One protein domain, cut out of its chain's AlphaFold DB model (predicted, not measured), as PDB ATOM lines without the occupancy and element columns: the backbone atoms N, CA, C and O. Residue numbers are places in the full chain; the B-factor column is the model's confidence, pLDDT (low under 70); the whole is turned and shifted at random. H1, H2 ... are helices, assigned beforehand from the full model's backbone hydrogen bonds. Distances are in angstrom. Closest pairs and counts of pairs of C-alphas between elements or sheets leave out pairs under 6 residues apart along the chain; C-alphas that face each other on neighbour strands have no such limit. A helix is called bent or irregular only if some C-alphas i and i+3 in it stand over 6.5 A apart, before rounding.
ATOM      1  N   LEU A  29     -22.793 -15.738  12.586       64.00
ATOM      2  CA  LEU A  29     -23.699 -16.876  12.760       64.00
ATOM      3  C   LEU A  29     -25.163 -16.429  12.775       64.00
ATOM      4  O   LEU A  29     -25.985 -17.037  12.109       64.00
ATOM      5  N   LYS A  30     -25.469 -15.308  13.440       68.00
ATOM      6  CA  LYS A  30     -26.817 -14.723  13.433       68.00
ATOM      7  C   LYS A  30     -27.221 -14.238  12.045       68.00
ATOM      8  O   LYS A  30     -28.348 -14.473  11.632       68.00
ATOM      9  N   ASN A  31     -26.302 -13.602  11.316       68.25
ATOM     10  CA  ASN A  31     -26.598 -13.127   9.969       68.25
ATOM     11  C   ASN A  31     -26.747 -14.302   8.993       68.25
ATOM     12  O   ASN A  31     -27.698 -14.348   8.226       68.25
ATOM     13  N   SER A  32     -25.870 -15.304   9.077       69.88
ATOM     14  CA  SER A  32     -25.990 -16.534   8.292       69.88
ATOM     15  C   SER A  32     -27.282 -17.282   8.614       69.88
ATOM     16  O   SER A  32     -27.934 -17.751   7.693       69.88
ATOM     17  N   GLN A  33     -27.679 -17.366   9.886       72.56
ATOM     18  CA  GLN A  33     -28.956 -17.955  10.284       72.56
ATOM     19  C   GLN A  33     -30.138 -17.161   9.735       72.56
ATOM     20  O   GLN A  33     -31.066 -17.772   9.222       72.56
ATOM     21  N   LEU A  34     -30.095 -15.826   9.782       79.94
ATOM     22  CA  LEU A  34     -31.132 -14.976   9.196       79.94
ATOM     23  C   LEU A  34     -31.277 -15.242   7.691       79.94
ATOM     24  O   LEU A  34     -32.389 -15.444   7.216       79.94
ATOM     25  N   TRP A  35     -30.166 -15.321   6.957       72.56
ATOM     26  CA  TRP A  35     -30.181 -15.646   5.529       72.56
ATOM     27  C   TRP A  35     -30.696 -17.057   5.256       72.56
ATOM     28  O   TRP A  35     -31.542 -17.233   4.382       72.56
ATOM     29  N   THR A  36     -30.262 -18.052   6.032       75.25
ATOM     30  CA  THR A  36     -30.788 -19.418   5.932       75.25
ATOM     31  C   THR A  36     -32.295 -19.449   6.189       75.25
ATOM     32  O   THR A  36     -33.024 -20.097   5.443       75.25
ATOM     33  N   ILE A  37     -32.788 -18.706   7.183       81.50
ATOM     34  CA  ILE A  37     -34.222 -18.590   7.482       81.50
ATOM     35  C   ILE A  37     -34.971 -17.941   6.313       81.50
ATOM     36  O   ILE A  37     -35.990 -18.475   5.885       81.50
ATOM     37  N   ILE A  38     -34.453 -16.843   5.751       80.31
ATOM     38  CA  ILE A  38     -35.051 -16.180   4.581       80.31
ATOM     39  C   ILE A  38     -35.157 -17.157   3.403       80.31
ATOM     40  O   ILE A  38     -36.198 -17.222   2.752       80.31
ATOM     41  N   ILE A  39     -34.119 -17.959   3.152       76.56
ATOM     42  CA  ILE A  39     -34.104 -18.946   2.062       76.56
ATOM     43  C   ILE A  39     -35.105 -20.071   2.310       76.56
ATOM     44  O   ILE A  39     -35.794 -20.481   1.376       76.56
ATOM     45  N   ILE A  40     -35.214 -20.561   3.549       81.94
ATOM     46  CA  ILE A  40     -36.196 -21.590   3.920       81.94
ATOM     47  C   ILE A  40     -37.619 -21.064   3.704       81.94
ATOM     48  O   ILE A  40     -38.427 -21.750   3.080       81.94
ATOM     49  N   ILE A  41     -37.910 -19.841   4.156       85.62
ATOM     50  CA  ILE A  41     -39.221 -19.202   3.972       85.62
ATOM     51  C   ILE A  41     -39.527 -19.037   2.481       85.62
ATOM     52  O   ILE A  41     -40.599 -19.433   2.027       85.62
ATOM     53  N   LEU A  42     -38.578 -18.507   1.706       78.69
ATOM     54  CA  LEU A  42     -38.749 -18.313   0.267       78.69
ATOM     55  C   LEU A  42     -38.989 -19.647  -0.457       78.69
ATOM     56  O   LEU A  42     -39.883 -19.745  -1.292       78.69
ATOM     57  N   SER A  43     -38.245 -20.692  -0.084       79.44
ATOM     58  CA  SER A  43     -38.414 -22.036  -0.645       79.44
ATOM     59  C   SER A  43     -39.791 -22.613  -0.314       79.44
ATOM     60  O   SER A  43     -40.455 -23.142  -1.202       79.44
ATOM     61  N   ALA A  44     -40.260 -22.469   0.929       84.06
ATOM     62  CA  ALA A  44     -41.581 -22.937   1.345       84.06
ATOM     63  C   ALA A  44     -42.714 -22.242   0.569       84.06
ATOM     64  O   ALA A  44     -43.668 -22.907   0.164       84.06
ATOM     65  N   ILE A  45     -42.588 -20.936   0.308       83.50
ATOM     66  CA  ILE A  45     -43.542 -20.174  -0.515       83.50
ATOM     67  C   ILE A  45     -43.535 -20.676  -1.969       83.50
ATOM     68  O   ILE A  45     -44.594 -20.873  -2.560       83.50
ATOM     69  N   CYS A  46     -42.361 -20.938  -2.550       79.12
ATOM     70  CA  CYS A  46     -42.281 -21.489  -3.906       79.12
ATOM     71  C   CYS A  46     -42.879 -22.905  -4.005       79.12
ATOM     72  O   CYS A  46     -43.518 -23.235  -5.003       79.12
ATOM     73  N   TYR A  47     -42.701 -23.742  -2.980       79.19
ATOM     74  CA  TYR A  47     -43.260 -25.098  -2.958       79.19
ATOM     75  C   TYR A  47     -44.771 -25.120  -2.708       79.19
ATOM     76  O   TYR A  47     -45.474 -25.920  -3.328       79.19
ATOM     77  N   SER A  48     -45.293 -24.242  -1.847       81.69
ATOM     78  CA  SER A  48     -46.736 -24.174  -1.573       81.69
ATOM     79  C   SER A  48     -47.536 -23.832  -2.830       81.69
ATOM     80  O   SER A  48     -48.604 -24.393  -3.073       81.69
ATOM     81  N   GLN A  49     -46.972 -22.986  -3.687       78.00
ATOM     82  CA  GLN A  49     -47.534 -22.649  -4.984       78.00
ATOM     83  C   GLN A  49     -47.617 -23.848  -5.940       78.00
ATOM     84  O   GLN A  49     -48.611 -23.990  -6.653       78.00
ATOM     85  N   GLN A  50     -46.613 -24.732  -5.945       75.12
ATOM     86  CA  GLN A  50     -46.674 -25.953  -6.755       75.12
ATOM     87  C   GLN A  50     -47.759 -26.911  -6.264       75.12
ATOM     88  O   GLN A  50     -48.469 -27.478  -7.089       75.12
ATOM     89  N   LEU A  51     -47.929 -27.039  -4.943       77.38
ATOM     90  CA  LEU A  51     -48.986 -27.868  -4.356       77.38
ATOM     91  C   LEU A  51     -50.385 -27.363  -4.722       77.38
ATOM     92  O   LEU A  51     -51.275 -28.168  -4.962       77.38
ATOM     93  N   TYR A  52     -50.576 -26.046  -4.812       78.12
ATOM     94  CA  TYR A  52     -51.858 -25.475  -5.230       78.12
ATOM     95  C   TYR A  52     -52.142 -25.679  -6.728       78.12
ATOM     96  O   TYR A  52     -53.287 -25.857  -7.133       78.12
ATOM     97  N   CYS A  53     -51.101 -25.658  -7.562       76.44
ATOM     98  CA  CYS A  53     -51.232 -25.848  -9.007       76.44
ATOM     99  C   CYS A  53     -51.409 -27.319  -9.431       76.44
ATOM    100  O   CYS A  53     -51.805 -27.563 -10.574       76.44
ATOM    101  N   TYR A  54     -51.123 -28.282  -8.549       70.75
ATOM    102  CA  TYR A  54     -51.293 -29.717  -8.789       70.75
ATOM    103  C   TYR A  54     -52.602 -30.223  -8.164       70.75
ATOM    104  O   TYR A  54     -52.698 -30.397  -6.953       70.75
ATOM    105  N   GLU A  55     -53.613 -30.518  -8.986       64.75
ATOM    106  CA  GLU A  55     -54.800 -31.253  -8.527       64.75
ATOM    107  C   GLU A  55     -54.556 -32.765  -8.611       64.75
ATOM    108  O   GLU A  55     -54.310 -33.305  -9.685       64.75
ATOM    109  N   ALA A  56     -54.657 -33.458  -7.474       59.38
ATOM    110  CA  ALA A  56     -54.525 -34.916  -7.384       59.38
ATOM    111  C   ALA A  56     -55.851 -35.680  -7.616       59.38
ATOM    112  O   ALA A  56     -55.882 -36.898  -7.484       59.38
ATOM    113  N   ASN A  57     -56.946 -34.983  -7.944       56.00
ATOM    114  CA  ASN A  57     -58.307 -35.536  -7.976       56.00
ATOM    115  C   ASN A  57     -58.957 -35.446  -9.368       56.00
ATOM    116  O   ASN A  57     -60.006 -34.825  -9.526       56.00
ATOM    117  N   LEU A  58     -58.366 -36.082 -10.382       61.09
ATOM    118  CA  LEU A  58     -59.110 -36.424 -11.601       61.09
ATOM    119  C   LEU A  58     -59.366 -37.932 -11.608       61.09
ATOM    120  O   LEU A  58     -58.442 -38.727 -11.725       61.09
ATOM    121  N   TYR A  66     -51.591 -32.158 -15.957       57.88
ATOM    122  CA  TYR A  66     -51.773 -30.960 -16.765       57.88
ATOM    123  C   TYR A  66     -52.026 -29.774 -15.836       57.88
ATOM    124  O   TYR A  66     -52.963 -29.783 -15.041       57.88
ATOM    125  N   GLY A  67     -51.174 -28.749 -15.922       60.69
ATOM    126  CA  GLY A  67     -51.371 -27.513 -15.173       60.69
ATOM    127  C   GLY A  67     -52.740 -26.924 -15.504       60.69
ATOM    128  O   GLY A  67     -53.021 -26.631 -16.665       60.69
ATOM    129  N   LYS A  68     -53.579 -26.750 -14.477       63.91
ATOM    130  CA  LYS A  68     -54.984 -26.323 -14.593       63.91
ATOM    131  C   LYS A  68     -55.170 -25.030 -15.398       63.91
ATOM    132  O   LYS A  68     -56.222 -24.809 -15.987       63.91
ATOM    133  N   THR A  69     -54.163 -24.155 -15.403       72.69
ATOM    134  CA  THR A  69     -54.218 -22.828 -16.027       72.69
ATOM    135  C   THR A  69     -52.876 -22.415 -16.640       72.69
ATOM    136  O   THR A  69     -51.805 -22.794 -16.160       72.69
ATOM    137  N   SER A  70     -52.918 -21.555 -17.665       79.62
ATOM    138  CA  SER A  70     -51.735 -20.924 -18.282       79.62
ATOM    139  C   SER A  70     -50.881 -20.160 -17.264       79.62
ATOM    140  O   SER A  70     -49.661 -20.078 -17.395       79.62
ATOM    141  N   VAL A  71     -51.527 -19.639 -16.218       80.25
ATOM    142  CA  VAL A  71     -50.888 -18.931 -15.106       80.25
ATOM    143  C   VAL A  71     -50.002 -19.877 -14.297       80.25
ATOM    144  O   VAL A  71     -48.849 -19.540 -14.039       80.25
ATOM    145  N   CYS A  72     -50.475 -21.086 -13.974       80.06
ATOM    146  CA  CYS A  72     -49.648 -22.082 -13.288       80.06
ATOM    147  C   CYS A  72     -48.379 -22.416 -14.080       80.06
ATOM    148  O   CYS A  72     -47.321 -22.552 -13.480       80.06
ATOM    149  N   ARG A  73     -48.440 -22.460 -15.417       81.81
ATOM    150  CA  ARG A  73     -47.253 -22.717 -16.247       81.81
ATOM    151  C   ARG A  73     -46.197 -21.615 -16.116       81.81
ATOM    152  O   ARG A  73     -45.031 -21.929 -15.903       81.81
ATOM    153  N   TYR A  74     -46.605 -20.347 -16.192       84.81
ATOM    154  CA  TYR A  74     -45.701 -19.207 -15.984       84.81
ATOM    155  C   TYR A  74     -45.089 -19.207 -14.584       84.81
ATOM    156  O   TYR A  74     -43.898 -18.966 -14.409       84.81
ATOM    157  N   LEU A  75     -45.912 -19.496 -13.583       83.81
ATOM    158  CA  LEU A  75     -45.505 -19.538 -12.188       83.81
ATOM    159  C   LEU A  75     -44.529 -20.685 -11.896       83.81
ATOM    160  O   LEU A  75     -43.534 -20.477 -11.204       83.81
ATOM    161  N   THR A  76     -44.762 -21.871 -12.458       83.06
ATOM    162  CA  THR A  76     -43.830 -22.998 -12.360       83.06
ATOM    163  C   THR A  76     -42.497 -22.665 -13.018       83.06
ATOM    164  O   THR A  76     -41.458 -22.902 -12.404       83.06
ATOM    165  N   ASP A  77     -42.508 -22.073 -14.212       85.12
ATOM    166  CA  ASP A  77     -41.281 -21.707 -14.926       85.12
ATOM    167  C   ASP A  77     -40.479 -20.636 -14.165       85.12
ATOM    168  O   ASP A  77     -39.278 -20.782 -13.931       85.12
ATOM    169  N   LEU A  78     -41.170 -19.622 -13.634       85.38
ATOM    170  CA  LEU A  78     -40.570 -18.617 -12.760       85.38
ATOM    171  C   LEU A  78     -39.992 -19.243 -11.481       85.38
ATOM    172  O   LEU A  78     -38.875 -18.910 -11.085       85.38
ATOM    173  N   SER A  79     -40.719 -20.167 -10.844       83.62
ATOM    174  CA  SER A  79     -40.247 -20.871  -9.644       83.62
ATOM    175  C   SER A  79     -38.992 -21.694  -9.936       83.62
ATOM    176  O   SER A  79     -38.041 -21.679  -9.153       83.62
ATOM    177  N   LEU A  80     -38.949 -22.352 -11.097       84.00
ATOM    178  CA  LEU A  80     -37.813 -23.149 -11.528       84.00
ATOM    179  C   LEU A  80     -36.600 -22.251 -11.773       84.00
ATOM    180  O   LEU A  80     -35.520 -22.549 -11.263       84.00
ATOM    181  N   ALA A  81     -36.773 -21.131 -12.477       86.69
ATOM    182  CA  ALA A  81     -35.711 -20.155 -12.708       86.69
ATOM    183  C   ALA A  81     -35.170 -19.574 -11.389       86.69
ATOM    184  O   ALA A  81     -33.955 -19.530 -11.174       86.69
ATOM    185  N   LEU A  82     -36.057 -19.202 -10.462       84.44
ATOM    186  CA  LEU A  82     -35.665 -18.674  -9.157       84.44
ATOM    187  C   LEU A  82     -34.869 -19.701  -8.347       84.44
ATOM    188  O   LEU A  82     -33.781 -19.391  -7.861       84.44
ATOM    189  N   VAL A  83     -35.370 -20.930  -8.228       81.38
ATOM    190  CA  VAL A  83     -34.745 -21.964  -7.392       81.38
ATOM    191  C   VAL A  83     -33.440 -22.480  -7.996       81.38
ATOM    192  O   VAL A  83     -32.483 -22.740  -7.268       81.38
ATOM    193  N   THR A  84     -33.372 -22.628  -9.319       81.81
ATOM    194  CA  THR A  84     -32.208 -23.240  -9.981       81.81
ATOM    195  C   THR A  84     -31.106 -22.250 -10.336       81.81
ATOM    196  O   THR A  84     -29.948 -22.668 -10.412       81.81
ATOM    197  N   VAL A  85     -31.436 -20.968 -10.525       85.56
ATOM    198  CA  VAL A  85     -30.483 -19.930 -10.941       85.56
ATOM    199  C   VAL A  85     -30.348 -18.850  -9.877       85.56
ATOM    200  O   VAL A  85     -29.248 -18.633  -9.370       85.56
ATOM    201  N   CYS A  86     -31.441 -18.185  -9.494       84.38
ATOM    202  CA  CYS A  86     -31.342 -17.018  -8.613       84.38
ATOM    203  C   CYS A  86     -30.843 -17.383  -7.211       84.38
ATOM    204  O   CYS A  86     -29.899 -16.760  -6.732       84.38
ATOM    205  N   ILE A  87     -31.413 -18.408  -6.570       81.62
ATOM    206  CA  ILE A  87     -30.998 -18.849  -5.228       81.62
ATOM    207  C   ILE A  87     -29.503 -19.216  -5.176       81.62
ATOM    208  O   ILE A  87     -28.793 -18.643  -4.344       81.62
ATOM    209  N   PRO A  88     -28.976 -20.114  -6.033       81.56
ATOM    210  CA  PRO A  88     -27.561 -20.471  -5.980       81.56
ATOM    211  C   PRO A  88     -26.635 -19.292  -6.290       81.56
ATOM    212  O   PRO A  88     -25.598 -19.167  -5.639       81.56
ATOM    213  N   VAL A  89     -27.004 -18.398  -7.213       85.81
ATOM    214  CA  VAL A  89     -26.209 -17.194  -7.511       85.81
ATOM    215  C   VAL A  89     -26.175 -16.247  -6.314       85.81
ATOM    216  O   VAL A  89     -25.095 -15.812  -5.918       85.81
ATOM    217  N   ILE A  90     -27.325 -15.968  -5.694       82.06
ATOM    218  CA  ILE A  90     -27.403 -15.120  -4.495       82.06
ATOM    219  C   ILE A  90     -26.534 -15.715  -3.385       82.06
ATOM    220  O   ILE A  90     -25.722 -15.006  -2.792       82.06
ATOM    221  N   LEU A  91     -26.639 -17.024  -3.146       80.06
ATOM    222  CA  LEU A  91     -25.829 -17.705  -2.141       80.06
ATOM    223  C   LEU A  91     -24.332 -17.606  -2.431       80.06
ATOM    224  O   LEU A  91     -23.568 -17.233  -1.542       80.06
ATOM    225  N   MET A  92     -23.903 -17.886  -3.662       83.81
ATOM    226  CA  MET A  92     -22.491 -17.785  -4.039       83.81
ATOM    227  C   MET A  92     -21.943 -16.371  -3.880       83.81
ATOM    228  O   MET A  92     -20.833 -16.206  -3.375       83.81
ATOM    229  N   VAL A  93     -22.709 -15.352  -4.277       83.75
ATOM    230  CA  VAL A  93     -22.295 -13.949  -4.141       83.75
ATOM    231  C   VAL A  93     -22.174 -13.577  -2.669       83.75
ATOM    232  O   VAL A  93     -21.150 -13.031  -2.263       83.75
ATOM    233  N   LEU A  94     -23.170 -13.917  -1.849       81.12
ATOM    234  CA  LEU A  94     -23.134 -13.636  -0.415       81.12
ATOM    235  C   LEU A  94     -21.939 -14.328   0.248       81.12
ATOM    236  O   LEU A  94     -21.096 -13.654   0.840       81.12
ATOM    237  N   PHE A  95     -21.804 -15.649   0.104       78.38
ATOM    238  CA  PHE A  95     -20.685 -16.382   0.702       78.38
ATOM    239  C   PHE A  95     -19.331 -15.910   0.162       78.38
ATOM    240  O   PHE A  95     -18.387 -15.767   0.939       78.38
ATOM    241  N   GLY A  96     -19.239 -15.573  -1.126       80.44
ATOM    242  CA  GLY A  96     -18.047 -14.980  -1.729       80.44
ATOM    243  C   GLY A  96     -17.654 -13.647  -1.086       80.44
ATOM    244  O   GLY A  96     -16.503 -13.472  -0.683       80.44
ATOM    245  N   LEU A  97     -18.607 -12.726  -0.907       78.81
ATOM    246  CA  LEU A  97     -18.369 -11.437  -0.243       78.81
ATOM    247  C   LEU A  97     -17.957 -11.611   1.225       78.81
ATOM    248  O   LEU A  97     -17.066 -10.900   1.707       78.81
ATOM    249  N   LEU A  98     -18.553 -12.575   1.932       74.50
ATOM    250  CA  LEU A  98     -18.153 -12.907   3.298       74.50
ATOM    251  C   LEU A  98     -16.719 -13.461   3.357       74.50
ATOM    252  O   LEU A  98     -15.957 -13.064   4.240       74.50
ATOM    253  N   ILE A  99     -16.327 -14.334   2.422       79.62
ATOM    254  CA  ILE A  99     -14.956 -14.864   2.329       79.62
ATOM    255  C   ILE A  99     -13.959 -13.725   2.091       79.62
ATOM    256  O   ILE A  99     -12.979 -13.601   2.824       79.62
ATOM    257  N   ILE A 100     -14.227 -12.849   1.117       80.81
ATOM    258  CA  ILE A 100     -13.346 -11.714   0.798       80.81
ATOM    259  C   ILE A 100     -13.190 -10.795   2.015       80.81
ATOM    260  O   ILE A 100     -12.077 -10.384   2.350       80.81
ATOM    261  N   SER A 101     -14.290 -10.510   2.712       76.56
ATOM    262  CA  SER A 101     -14.275  -9.684   3.923       76.56
ATOM    263  C   SER A 101     -13.427 -10.319   5.032       76.56
ATOM    264  O   SER A 101     -12.614  -9.633   5.657       76.56
ATOM    265  N   ASN A 102     -13.545 -11.637   5.223       72.19
ATOM    266  CA  ASN A 102     -12.740 -12.386   6.191       72.19
ATOM    267  C   ASN A 102     -11.241 -12.372   5.844       72.19
ATOM    268  O   ASN A 102     -10.403 -12.209   6.738       72.19
ATOM    269  N   ILE A 103     -10.884 -12.499   4.562       75.88
ATOM    270  CA  ILE A 103      -9.485 -12.480   4.107       75.88
ATOM    271  C   ILE A 103      -8.861 -11.095   4.308       75.88
ATOM    272  O   ILE A 103      -7.793 -10.998   4.918       75.88
ATOM    273  N   ARG A 104      -9.528 -10.015   3.869       76.44
ATOM    274  CA  ARG A 104      -9.001  -8.640   4.016       76.44
ATOM    275  C   ARG A 104      -8.767  -8.281   5.483       76.44
ATOM    276  O   ARG A 104      -7.737  -7.704   5.826       76.44
ATOM    277  N   GLN A 105      -9.685  -8.674   6.365       69.06
ATOM    278  CA  GLN A 105      -9.537  -8.434   7.799       69.06
ATOM    279  C   GLN A 105      -8.387  -9.248   8.414       69.06
ATOM    280  O   GLN A 105      -7.711  -8.773   9.329       69.06
ATOM    281  N   SER A 106      -8.146 -10.462   7.914       65.75
ATOM    282  CA  SER A 106      -7.050 -11.317   8.382       65.75
ATOM    283  C   SER A 106      -5.687 -10.770   7.954       65.75
ATOM    284  O   SER A 106      -4.776 -10.698   8.778       65.75
ATOM    285  N   GLN A 107      -5.561 -10.292   6.713       71.00
ATOM    286  CA  GLN A 107      -4.331  -9.672   6.206       71.00
ATOM    287  C   GLN A 107      -3.943  -8.413   6.994       71.00
ATOM    288  O   GLN A 107      -2.783  -8.263   7.373       71.00
ATOM    289  N   HIS A 108      -4.911  -7.554   7.333       67.69
ATOM    290  CA  HIS A 108      -4.641  -6.351   8.129       67.69
ATOM    291  C   HIS A 108      -4.080  -6.674   9.527       67.69
ATOM    292  O   HIS A 108      -3.251  -5.939  10.057       67.69
ATOM    293  N   ARG A 109      -4.495  -7.792  10.142       61.81
ATOM    294  CA  ARG A 109      -3.990  -8.203  11.464       61.81
ATOM    295  C   ARG A 109      -2.562  -8.737  11.418       61.81
ATOM    296  O   ARG A 109      -1.794  -8.458  12.333       61.81
ATOM    297  N   VAL A 110      -2.205  -9.483  10.372       64.12
ATOM    298  CA  VAL A 110      -0.836  -9.999  10.209       64.12
ATOM    299  C   VAL A 110       0.144  -8.843  10.008       64.12
ATOM    300  O   VAL A 110       1.208  -8.832  10.620       64.12
ATOM    301  N   HIS A 111      -0.256  -7.828   9.239       60.84
ATOM    302  CA  HIS A 111       0.591  -6.666   8.980       60.84
ATOM    303  C   HIS A 111       0.897  -5.853  10.252       60.84
ATOM    304  O   HIS A 111       2.022  -5.397  10.430       60.84
ATOM    305  N   ILE A 112      -0.066  -5.723  11.176       60.84
ATOM    306  CA  ILE A 112       0.155  -5.049  12.470       60.84
ATOM    307  C   ILE A 112       1.139  -5.836  13.349       60.84
ATOM    308  O   ILE A 112       2.032  -5.243  13.948       60.84
ATOM    309  N   LEU A 113       1.020  -7.168  13.407       58.00
ATOM    310  CA  LEU A 113       1.890  -8.001  14.248       58.00
ATOM    311  C   LEU A 113       3.356  -7.988  13.775       58.00
ATOM    312  O   LEU A 113       4.289  -8.044  14.581       58.00
ATOM    313  N   GLN A 114       3.559  -7.902  12.459       57.69
ATOM    314  CA  GLN A 114       4.887  -7.865  11.855       57.69
ATOM    315  C   GLN A 114       5.585  -6.516  12.093       57.69
ATOM    316  O   GLN A 114       6.783  -6.500  12.369       57.69
ATOM    317  N   SER A 115       4.846  -5.400  12.101       56.88
ATOM    318  CA  SER A 115       5.402  -4.078  12.428       56.88
ATOM    319  C   SER A 115       5.841  -3.945  13.895       56.88
ATOM    320  O   SER A 115       6.911  -3.400  14.152       56.88
TER     321      SER A 115
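This is residues 29 to 58 and 66 to 115 of the 154 residues of the protein "Hypothetical protein" of Rotaria sp. Silwood2 (UniProt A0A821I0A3). One very long helix, H2, runs nearly straight through a slight bend, and a shorter helix, H1, lies side by side with its first part and runs opposite ways to it. The last part of H2, residues 99 to 115, stands free and sticks out past this pair. The printed part has 80 residues with two named helices, H1 then H2, and no named strand; the class is all helix. The whole is extended, with a radius of gyration of the C-alphas of 20.4 A and spans of 76 by 20 by 13 A.

H2, residues 70 to 115, was assigned as one helix by its hydrogen bonds but is bent: C-alphas 84 and 87 are 6.6 A apart. Its arms, H2a, residues 70 to 84, and H2b, residues 87 to 115, stand at a shallow tilt of 22 degrees. H1, residues 29 to 53, touches H2a with residues 43 to 53 alone; the closest C-alphas, those of Cys 53 and Cys 72, are 5.9 A apart. These two run opposite ways at a shallow tilt of 26 degrees. H1 and H2b are close but not clearly touching, the closest C-alphas being those of Ile 39 and Ile 87 at 7.9 A. They run opposite ways at a shallow tilt of 6 degrees. Each O i to N i+4 pair in H2a and H2b is within hydrogen-bond range; in H1 20 of 21 are.

H2a begins at C-alpha 70 (-51.735, -20.924, -18.282) and is 21.3 A long. H2b, 43.1 A long, ends at C-alpha 115 (5.402, -4.078, 12.428). H1 begins at C-alpha 29 (-23.699, -16.876, 12.760) and is 36.2 A long.

The C-alphas farthest apart, those of Leu 58 and Ser 115, are 76.1 A apart. Without residues 99 to 115, the body spans 48 by 19 by 13 A. The link from H1 to H2 runs across the cut: residues 59 to 65 are not printed, and C-alphas 58 and 66 are 10.5 A apart. The mean pLDDT of the printed part is 75.5, with values under 70 at residues 29 to 32, 55 to 58, 66 to 68, 105 to 106 and 108 to 115.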